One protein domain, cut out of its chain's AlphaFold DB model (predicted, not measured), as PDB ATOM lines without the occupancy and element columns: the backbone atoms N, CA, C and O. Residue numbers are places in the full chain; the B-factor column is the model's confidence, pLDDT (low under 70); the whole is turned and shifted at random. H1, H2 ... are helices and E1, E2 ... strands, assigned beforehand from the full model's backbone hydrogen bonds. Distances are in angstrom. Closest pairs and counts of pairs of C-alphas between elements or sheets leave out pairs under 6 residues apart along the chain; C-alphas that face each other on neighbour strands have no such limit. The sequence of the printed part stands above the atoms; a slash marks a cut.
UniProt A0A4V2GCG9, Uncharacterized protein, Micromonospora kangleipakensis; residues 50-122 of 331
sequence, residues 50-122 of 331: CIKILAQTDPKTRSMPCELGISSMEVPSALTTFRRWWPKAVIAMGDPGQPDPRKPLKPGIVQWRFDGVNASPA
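This is residues 50 to 122 of the 331 residues of an uncharacterized protein of Micromonospora kangleipakensis (UniProt A0A4V2GCG9). Helix H2 sits in the middle, with H1 and the parallel strand pair E1 and E2 towards one end, the antiparallel hairpin E3 and E4 towards the other, and residues 94 to 111 looping out beyond. The 73 printed residues include H1 E1 H2 E2 E3 E4 in that order, mixed helices and strands, with under half in named elements. Only just compact, close to loose, the C-alphas have radius of gyration 13.3 A and span 42 by 23 by 19 A.

H1, residues 50 to 56, begins at C-alpha 50 (194.796, 271.241, 254.860). E1 is 66 to 70, 12.8 A; H2 76 to 85, 14.3 A; E2 89 to 93, 12.7 A; E3 112 to 115; E4 118 to 121, ending at C-alpha 121 (193.559, 289.372, 253.221).

H1 and H2 touch, C-alphas of Cys 50 and Phe 82 closest at 6.4 A, at a steep tilt of 40 degrees, the same way. E1, H2, E2 form a strand-helix-strand unit, parallel neighbours with a helix between, crossover right-handed; N 68 and O 90, 2.9 A, are within hydrogen-bond range, as are N 113 and O 120 of E3 and E4, 2.9 A. In H1 and H2 every O i to N i+4 pair is within range. H2 and E4 come closest at the C-alphas of Pro 76 and Ala 119, 5.6 A.

The farthest C-alphas, Lys 60 and Pro 107, are 42.4 A apart. The printed part has no cut; E2 to E3 is a long link; no printed residue is under pLDDT 70.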
ATOM      1  N   CYS A  50     195.739 270.880 255.919       94.50
ATOM      2  CA  CYS A  50     194.796 271.241 254.860       94.50
ATOM      3  C   CYS A  50     195.429 271.080 253.469       94.50
ATOM      4  O   CYS A  50     194.797 270.549 252.555       94.50
ATOM      5  N   ILE A  51     196.711 271.424 253.314       95.06
ATOM      6  CA  ILE A  51     197.425 271.290 252.042       95.06
ATOM      7  C   ILE A  51     197.718 269.825 251.712       95.06
ATOM      8  O   ILE A  51     197.544 269.407 250.565       95.06
ATOM      9  N   LYS A  52     198.076 269.009 252.709       93.00
ATOM     10  CA  LYS A  52     198.218 267.554 252.537       93.00
ATOM     11  C   LYS A  52     196.904 266.905 252.095       93.00
ATOM     12  O   LYS A  52     196.916 266.081 251.182       93.00
ATOM     13  N   ILE A  53     195.775 267.317 252.677       93.94
ATOM     14  CA  ILE A  53     194.438 266.859 252.273       93.94
ATOM     15  C   ILE A  53     194.156 267.249 250.822       93.94
ATOM     16  O   ILE A  53     193.709 266.399 250.050       93.94
ATOM     17  N   LEU A  54     194.459 268.488 250.407       92.75
ATOM     18  CA  LEU A  54     194.334 268.873 248.997       92.75
ATOM     19  C   LEU A  54     195.151 267.938 248.116       92.75
ATOM     20  O   LEU A  54     194.592 267.358 247.192       92.75
ATOM     21  N   ALA A  55     196.436 267.741 248.415       90.44
ATOM     22  CA  ALA A  55     197.324 266.913 247.603       90.44
ATOM     23  C   ALA A  55     196.822 265.463 247.432       90.44
ATOM     24  O   ALA A  55     197.062 264.858 246.391       90.44
ATOM     25  N   GLN A  56     196.098 264.926 248.417       90.38
ATOM     26  CA  GLN A  56     195.561 263.558 248.409       90.38
ATOM     27  C   GLN A  56     194.145 263.440 247.826       90.38
ATOM     28  O   GLN A  56     193.690 262.334 247.542       90.38
ATOM     29  N   THR A  57     193.441 264.557 247.635       91.44
ATOM     30  CA  THR A  57     192.041 264.564 247.191       91.44
ATOM     31  C   THR A  57     191.946 264.900 245.709       91.44
ATOM     32  O   THR A  57     192.559 265.863 245.263       91.44
ATOM     33  N   ASP A  58     191.145 264.178 244.927       90.62
ATOM     34  CA  ASP A  58     190.973 264.461 243.500       90.62
ATOM     35  C   ASP A  58     190.041 265.674 243.229       90.62
ATOM     36  O   ASP A  58     189.194 266.014 244.063       90.62
ATOM     37  N   PRO A  59     190.134 266.329 242.053       87.94
ATOM     38  CA  PRO A  59     189.318 267.505 241.736       87.94
ATOM     39  C   PRO A  59     187.797 267.292 241.791       87.94
ATOM     40  O   PRO A  59     187.067 268.234 242.102       87.94
ATOM     41  N   LYS A  60     187.290 266.081 241.508       89.94
ATOM     42  CA  LYS A  60     185.849 265.801 241.569       89.94
ATOM     43  C   LYS A  60     185.380 265.839 243.018       89.94
ATOM     44  O   LYS A  60     184.363 266.468 243.306       89.94
ATOM     45  N   THR A  61     186.144 265.251 243.932       91.19
ATOM     46  CA  THR A  61     185.849 265.313 245.369       91.19
ATOM     47  C   THR A  61     185.895 266.754 245.891       91.19
ATOM     48  O   THR A  61     184.969 267.177 246.584       91.19
ATOM     49  N   ARG A  62     186.865 267.563 245.440       90.44
ATOM     50  CA  ARG A  62     186.972 268.998 245.790       90.44
ATOM     51  C   ARG A  62     185.797 269.868 245.301       90.44
ATOM     52  O   ARG A  62     185.662 271.020 245.705       90.44
ATOM     53  N   SER A  63     184.925 269.345 244.436       90.06
ATOM     54  CA  SER A  63     183.727 270.059 243.962       90.06
ATOM     55  C   SER A  63     182.500 269.906 244.881       90.06
ATOM     56  O   SER A  63     181.504 270.631 244.718       90.06
ATOM     57  N   MET A  64     182.566 268.979 245.845       91.88
ATOM     58  CA  MET A  64     181.494 268.662 246.791       91.88
ATOM     59  C   MET A  64     181.689 269.395 248.131       91.88
ATOM     60  O   MET A  64     182.827 269.692 248.494       91.88
ATOM     61  N   PRO A  65     180.615 269.707 248.881       94.19
ATOM     62  CA  PRO A  65     180.738 270.183 250.259       94.19
ATOM     63  C   PRO A  65     181.472 269.169 251.144       94.19
ATOM     64  O   PRO A  65     181.312 267.961 250.972       94.19
ATOM     65  N   CYS A  66     182.268 269.662 252.089       92.94
ATOM     66  CA  CYS A  66     183.020 268.842 253.036       92.94
ATOM     67  C   CYS A  66     183.219 269.621 254.340       92.94
ATOM     68  O   CYS A  66     183.387 270.837 254.302       92.94
ATOM     69  N   GLU A  67     183.220 268.927 255.474       92.94
ATOM     70  CA  GLU A  67     183.613 269.488 256.765       92.94
ATOM     71  C   GLU A  67     184.932 268.854 257.201       92.94
ATOM     72  O   GLU A  67     185.069 267.630 257.218       92.94
ATOM     73  N   LEU A  68     185.909 269.693 257.538       92.12
ATOM     74  CA  LEU A  68     187.225 269.273 258.002       92.12
ATOM     75  C   LEU A  68     187.471 269.815 259.405       92.12
ATOM     76  O   LEU A  68     187.408 271.023 259.628       92.12
ATOM     77  N   GLY A  69     187.784 268.921 260.340       91.56
ATOM     78  CA  GLY A  69     188.283 269.286 261.662       91.56
ATOM     79  C   GLY A  69     189.807 269.297 261.668       91.56
ATOM     80  O   GLY A  69     190.424 268.267 261.398       91.56
ATOM     81  N   ILE A  70     190.414 270.437 261.993       90.19
ATOM     82  CA  ILE A  70     191.862 270.563 262.189       90.19
ATOM     83  C   ILE A  70     192.122 270.848 263.669       90.19
ATOM     84  O   ILE A  70     191.548 271.764 264.257       90.19
ATOM     85  N   SER A  71     192.977 270.035 264.284       86.56
ATOM     86  CA  SER A  71     193.231 270.055 265.730       86.56
ATOM     87  C   SER A  71     193.999 271.282 266.218       86.56
ATOM     88  O   SER A  71     193.947 271.596 267.402       86.56
ATOM     89  N   SER A  72     194.706 271.971 265.322       87.06
ATOM     90  CA  SER A  72     195.490 273.170 265.621       87.06
ATOM     91  C   SER A  72     195.314 274.207 264.521       87.06
ATOM     92  O   SER A  72     194.886 273.887 263.411       87.06
ATOM     93  N   MET A  73     195.610 275.463 264.845       91.06
ATOM     94  CA  MET A  73     195.533 276.537 263.869       91.06
ATOM     95  C   MET A  73     196.625 276.382 262.807       91.06
ATOM     96  O   MET A  73     197.802 276.237 263.127       91.06
ATOM     97  N   GLU A  74     196.224 276.452 261.540       94.12
ATOM     98  CA  GLU A  74     197.148 276.512 260.407       94.12
ATOM     99  C   GLU A  74     197.340 277.951 259.936       94.12
ATOM    100  O   GLU A  74     196.529 278.842 260.208       94.12
ATOM    101  N   VAL A  75     198.433 278.179 259.214       96.38
ATOM    102  CA  VAL A  75     198.803 279.513 258.752       96.38
ATOM    103  C   VAL A  75     197.824 280.074 257.710       96.38
ATOM    104  O   VAL A  75     197.266 279.326 256.895       96.38
ATOM    105  N   PRO A  76     197.598 281.399 257.691       97.50
ATOM    106  CA  PRO A  76     196.569 282.014 256.857       97.50
ATOM    107  C   PRO A  76     196.803 281.846 255.344       97.50
ATOM    108  O   PRO A  76     195.822 281.715 254.602       97.50
ATOM    109  N   SER A  77     198.055 281.761 254.873       98.19
ATOM    110  CA  SER A  77     198.352 281.442 253.468       98.19
ATOM    111  C   SER A  77     197.890 280.036 253.081       98.19
ATOM    112  O   SER A  77     197.304 279.855 252.011       98.19
ATOM    113  N   ALA A  78     198.070 279.049 253.963       97.00
ATOM    114  CA  ALA A  78     197.612 277.681 253.733       97.00
ATOM    115  C   ALA A  78     196.082 277.611 253.677       97.00
ATOM    116  O   ALA A  78     195.517 277.084 252.720       97.00
ATOM    117  N   LEU A  79     195.402 278.236 254.644       95.69
ATOM    118  CA  LEU A  79     193.939 278.282 254.703       95.69
ATOM    119  C   LEU A  79     193.329 278.985 253.479       95.69
ATOM    120  O   LEU A  79     192.327 278.529 252.924       95.69
ATOM    121  N   THR A  80     193.931 280.090 253.035       95.62
ATOM    122  CA  THR A  80     193.466 280.835 251.853       95.62
ATOM    123  C   THR A  80     193.691 280.038 250.572       95.62
ATOM    124  O   THR A  80     192.797 279.967 249.725       95.62
ATOM    125  N   THR A  81     194.846 279.375 250.459       95.25
ATOM    126  CA  THR A  81     195.129 278.431 249.371       95.25
ATOM    127  C   THR A  81     194.076 277.330 249.354       95.25
ATOM    128  O   THR A  81     193.418 277.113 248.340       95.25
ATOM    129  N   PHE A  82     193.829 276.686 250.494       94.81
ATOM    130  CA  PHE A  82     192.838 275.626 250.612       94.81
ATOM    131  C   PHE A  82     191.448 276.057 250.148       94.81
ATOM    132  O   PHE A  82     190.847 275.386 249.311       94.81
ATOM    133  N   ARG A  83     190.962 277.214 250.608       93.25
ATOM    134  CA  ARG A  83     189.649 277.741 250.207       93.25
ATOM    135  C   ARG A  83     189.563 278.052 248.715       93.25
ATOM    136  O   ARG A  83     188.496 277.885 248.133       93.25
ATOM    137  N   ARG A  84     190.660 278.459 248.070       91.62
ATOM    138  CA  ARG A  84     190.690 278.655 246.610       91.62
ATOM    139  C   ARG A  84     190.510 277.333 245.862       91.62
ATOM    140  O   ARG A  84     189.814 277.287 244.853       91.62
ATOM    141  N   TRP A  85     191.126 276.269 246.365       91.81
ATOM    142  CA  TRP A  85     191.096 274.940 245.753       91.81
ATOM    143  C   TRP A  85     189.852 274.117 246.109       91.81
ATOM    144  O   TRP A  85     189.472 273.231 245.343       91.81
ATOM    145  N   TRP A  86     189.216 274.404 247.247       94.38
ATOM    146  CA  TRP A  86     188.007 273.730 247.717       94.38
ATOM    147  C   TRP A  86     187.006 274.729 248.338       94.38
ATOM    148  O   TRP A  86     186.770 274.710 249.546       94.38
ATOM    149  N   PRO A  87     186.354 275.591 247.531       93.38
ATOM    150  CA  PRO A  87     185.548 276.709 248.046       93.38
ATOM    151  C   PRO A  87     184.326 276.313 248.882       93.38
ATOM    152  O   PRO A  87     183.806 277.126 249.637       93.38
ATOM    153  N   LYS A  88     183.840 275.075 248.722       93.31
ATOM    154  CA  LYS A  88     182.674 274.545 249.447       93.31
ATOM    155  C   LYS A  88     183.036 273.806 250.738       93.31
ATOM    156  O   LYS A  88     182.133 273.295 251.396       93.31
ATOM    157  N   ALA A  89     184.320 273.681 251.062       93.88
ATOM    158  CA  ALA A  89     184.742 273.044 252.298       93.88
ATOM    159  C   ALA A  89     184.656 274.026 253.474       93.88
ATOM    160  O   ALA A  89     185.036 275.193 253.366       93.88
ATOM    161  N   VAL A  90     184.172 273.531 254.607       91.81
ATOM    162  CA  VAL A  90     184.123 274.244 255.883       91.81
ATOM    163  C   VAL A  90     185.216 273.673 256.776       91.81
ATOM    164  O   VAL A  90     185.303 272.461 256.961       91.81
ATOM    165  N   ILE A  91     186.064 274.546 257.318       91.12
ATOM    166  CA  ILE A  91     187.132 274.156 258.241       91.12
ATOM    167  C   ILE A  91     186.720 274.569 259.650       91.12
ATOM    168  O   ILE A  91     186.561 275.760 259.924       91.12
ATOM    169  N   ALA A  92     186.595 273.594 260.542       90.50
ATOM    170  CA  ALA A  92     186.543 273.818 261.976       90.50
ATOM    171  C   ALA A  92     187.963 273.681 262.541       90.50
ATOM    172  O   ALA A  92     188.612 272.652 262.348       90.50
ATOM    173  N   MET A  93     188.454 274.718 263.219       88.81
ATOM    174  CA  MET A  93     189.772 274.706 263.859       88.81
ATOM    175  C   MET A  93     189.645 274.681 265.378       88.81
ATOM    176  O   MET A  93     188.739 275.300 265.941       88.81
ATOM    177  N   GLY A  94     190.574 273.969 266.015       85.12
ATOM    178  CA  GLY A  94     190.774 274.002 267.460       85.12
ATOM    179  C   GLY A  94     191.287 275.353 267.973       85.12
ATOM    180  O   GLY A  94     191.463 276.312 267.217       85.12
ATOM    181  N   ASP A  95     191.531 275.415 269.281       88.00
ATOM    182  CA  ASP A  95     192.131 276.577 269.940       88.00
ATOM    183  C   ASP A  95     193.501 276.912 269.303       88.00
ATOM    184  O   ASP A  95     194.349 276.020 269.192       88.00
ATOM    185  N   PRO A  96     193.748 278.172 268.884       89.19
ATOM    186  CA  PRO A  96     195.059 278.612 268.407       89.19
ATOM    187  C   PRO A  96     196.200 278.420 269.417       89.19
ATOM    188  O   PRO A  96     197.362 278.381 269.014       89.19
ATOM    189  N   GLY A  97     195.887 278.305 270.710       91.44
ATOM    190  CA  GLY A  97     196.872 278.193 271.780       91.44
ATOM    191  C   GLY A  97     197.570 279.520 272.092       91.44
ATOM    192  O   GLY A  97     197.241 280.577 271.548       91.44
ATOM    193  N   GLN A  98     198.536 279.473 273.012       92.56
ATOM    194  CA  GLN A  98     199.386 280.614 273.371       92.56
ATOM    195  C   GLN A  98     200.861 280.284 273.114       92.56
ATOM    196  O   GLN A  98     201.235 279.140 273.355       92.56
ATOM    197  N   PRO A  99     201.693 281.245 272.668       94.56
ATOM    198  CA  PRO A  99     201.316 282.600 272.248       94.56
ATOM    199  C   PRO A  99     200.468 282.577 270.968       94.56
ATOM    200  O   PRO A  99     200.751 281.800 270.065       94.56
ATOM    201  N   ASP A 100     199.428 283.409 270.890       94.88
ATOM    202  CA  ASP A 100     198.452 283.386 269.786       94.88
ATOM    203  C   ASP A 100     199.107 283.633 268.402       94.88
ATOM    204  O   ASP A 100     199.595 284.743 268.165       94.88
ATOM    205  N   PRO A 101     199.081 282.661 267.460       94.62
ATOM    206  CA  PRO A 101     199.760 282.765 266.159       94.62
ATOM    207  C   PRO A 101     199.181 283.846 265.235       94.62
ATOM    208  O   PRO A 101     199.799 284.219 264.236       94.62
ATOM    209  N   ARG A 102     197.992 284.373 265.559       95.31
ATOM    210  CA  ARG A 102     197.314 285.440 264.805       95.31
ATOM    211  C   ARG A 102     197.813 286.830 265.163       95.31
ATOM    212  O   ARG A 102     197.448 287.799 264.498       95.31
ATOM    213  N   LYS A 103     198.572 286.958 266.250       95.69
ATOM    214  CA  LYS A 103     199.091 288.244 266.707       95.69
ATOM    215  C   LYS A 103     200.498 288.435 266.149       95.69
ATOM    216  O   LYS A 103     201.332 287.546 266.312       95.69
ATOM    217  N   PRO A 104     200.783 289.571 265.494       96.50
ATOM    218  CA  PRO A 104     202.134 289.846 265.040       96.50
ATOM    219  C   PRO A 104     203.054 290.054 266.249       96.50
ATOM    220  O   PRO A 104     202.633 290.594 267.276       96.50
ATOM    221  N   LEU A 105     204.317 289.652 266.117       95.81
ATOM    222  CA  LEU A 105     205.316 289.839 267.171       95.81
ATOM    223  C   LEU A 105     205.793 291.290 267.273       95.81
ATOM    224  O   LEU A 105     206.260 291.719 268.327       95.81
ATOM    225  N   LYS A 106     205.696 292.047 266.175       92.50
ATOM    226  CA  LYS A 106     205.995 293.480 266.124       92.50
ATOM    227  C   LYS A 106     204.917 294.220 265.327       92.50
ATOM    228  O   LYS A 106     204.358 293.644 264.396       92.50
ATOM    229  N   PRO A 107     204.623 295.493 265.648       93.44
ATOM    230  CA  PRO A 107     203.823 296.340 264.770       93.44
ATOM    231  C   PRO A 107     204.471 296.457 263.384       93.44
ATOM    232  O   PRO A 107     205.697 296.505 263.286       93.44
ATOM    233  N   GLY A 108     203.657 296.533 262.332       95.12
ATOM    234  CA  GLY A 108     204.134 296.648 260.955       95.12
ATOM    235  C   GLY A 108     203.021 296.415 259.938       95.12
ATOM    236  O   GLY A 108     201.835 296.525 260.268       95.12
ATOM    237  N   ILE A 109     203.405 296.071 258.710       96.31
ATOM    238  CA  ILE A 109     202.483 295.711 257.623       96.31
ATOM    239  C   ILE A 109     201.519 294.595 258.060       96.31
ATOM    240  O   ILE A 109     201.909 293.462 258.346       96.31
ATOM    241  N   VAL A 110     200.221 294.903 258.053       97.19
ATOM    242  CA  VAL A 110     199.162 293.938 258.360       97.19
ATOM    243  C   VAL A 110     198.768 293.212 257.077       97.19
ATOM    244  O   VAL A 110     198.143 293.808 256.206       97.19
ATOM    245  N   GLN A 111     199.106 291.923 256.980       97.50
ATOM    246  CA  GLN A 111     198.773 291.086 255.818       97.50
ATOM    247  C   GLN A 111     197.412 290.394 255.930       97.50
ATOM    248  O   GLN A 111     196.716 290.191 254.935       97.50
ATOM    249  N   TRP A 112     196.993 290.085 257.157       98.25
ATOM    250  CA  TRP A 112     195.811 289.279 257.432       98.25
ATOM    251  C   TRP A 112     194.936 289.933 258.500       98.25
ATOM    252  O   TRP A 112     195.435 290.463 259.492       98.25
ATOM    253  N   ARG A 113     193.618 289.880 258.300       97.19
ATOM    254  CA  ARG A 113     192.608 290.158 259.329       97.19
ATOM    255  C   ARG A 113     191.990 288.843 259.772       97.19
ATOM    256  O   ARG A 113     191.793 287.957 258.942       97.19
ATOM    257  N   PHE A 114     191.670 288.747 261.056       95.31
ATOM    258  CA  PHE A 114     191.078 287.553 261.646       95.31
ATOM    259  C   PHE A 114     189.699 287.862 262.225       95.31
ATOM    260  O   PHE A 114     189.561 288.778 263.035       95.31
ATOM    261  N   ASP A 115     188.707 287.066 261.833       93.25
ATOM    262  CA  ASP A 115     187.414 286.945 262.509       93.25
ATOM    263  C   ASP A 115     187.339 285.560 263.163       93.25
ATOM    264  O   ASP A 115     187.185 284.530 262.495       93.25
ATOM    265  N   GLY A 116     187.588 285.514 264.473       90.00
ATOM    266  CA  GLY A 116     187.885 284.264 265.167       90.00
ATOM    267  C   GLY A 116     189.092 283.568 264.529       90.00
ATOM    268  O   GLY A 116     190.198 284.110 264.508       90.00
ATOM    269  N   VAL A 117     188.887 282.360 264.011       88.06
ATOM    270  CA  VAL A 117     189.923 281.573 263.316       88.06
ATOM    271  C   VAL A 117     189.948 281.823 261.801       88.06
ATOM    272  O   VAL A 117     190.808 281.305 261.093       88.06
ATOM    273  N   ASN A 118     189.024 282.626 261.267       90.38
ATOM    274  CA  ASN A 118     188.941 282.889 259.837       90.38
ATOM    275  C   ASN A 118     189.872 284.030 259.430       90.38
ATOM    276  O   ASN A 118     189.622 285.188 259.753       90.38
ATOM    277  N   ALA A 119     190.919 283.699 258.676       94.69
ATOM    278  CA  ALA A 119     191.782 284.685 258.036       94.69
ATOM    279  C   ALA A 119     191.186 285.206 256.718       94.69
ATOM    280  O   ALA A 119     190.681 284.419 255.910       94.69
ATOM    281  N   SER A 120     191.316 286.513 256.486       95.88
ATOM    282  CA  SER A 120     191.055 287.188 255.208       95.88
ATOM    283  C   SER A 120     192.178 288.182 254.883       95.88
ATOM    284  O   SER A 120     192.683 288.810 255.823       95.88
ATOM    285  N   PRO A 121     192.557 288.377 253.604       98.06
ATOM    286  CA  PRO A 121     193.559 289.372 253.221       98.06
ATOM    287  C   PRO A 121     193.224 290.770 253.758       98.06
ATOM    288  O   PRO A 121     192.086 291.229 253.656       98.06
ATOM    289  N   ALA A 122     194.209 291.448 254.346       98.00
ATOM    290  CA  ALA A 122     194.049 292.799 254.888       98.00
ATOM    291  C   ALA A 122     194.322 293.901 253.856       98.00
ATOM    292  O   ALA A 122     193.826 295.020 254.019       98.00
TER     293      ALA A 122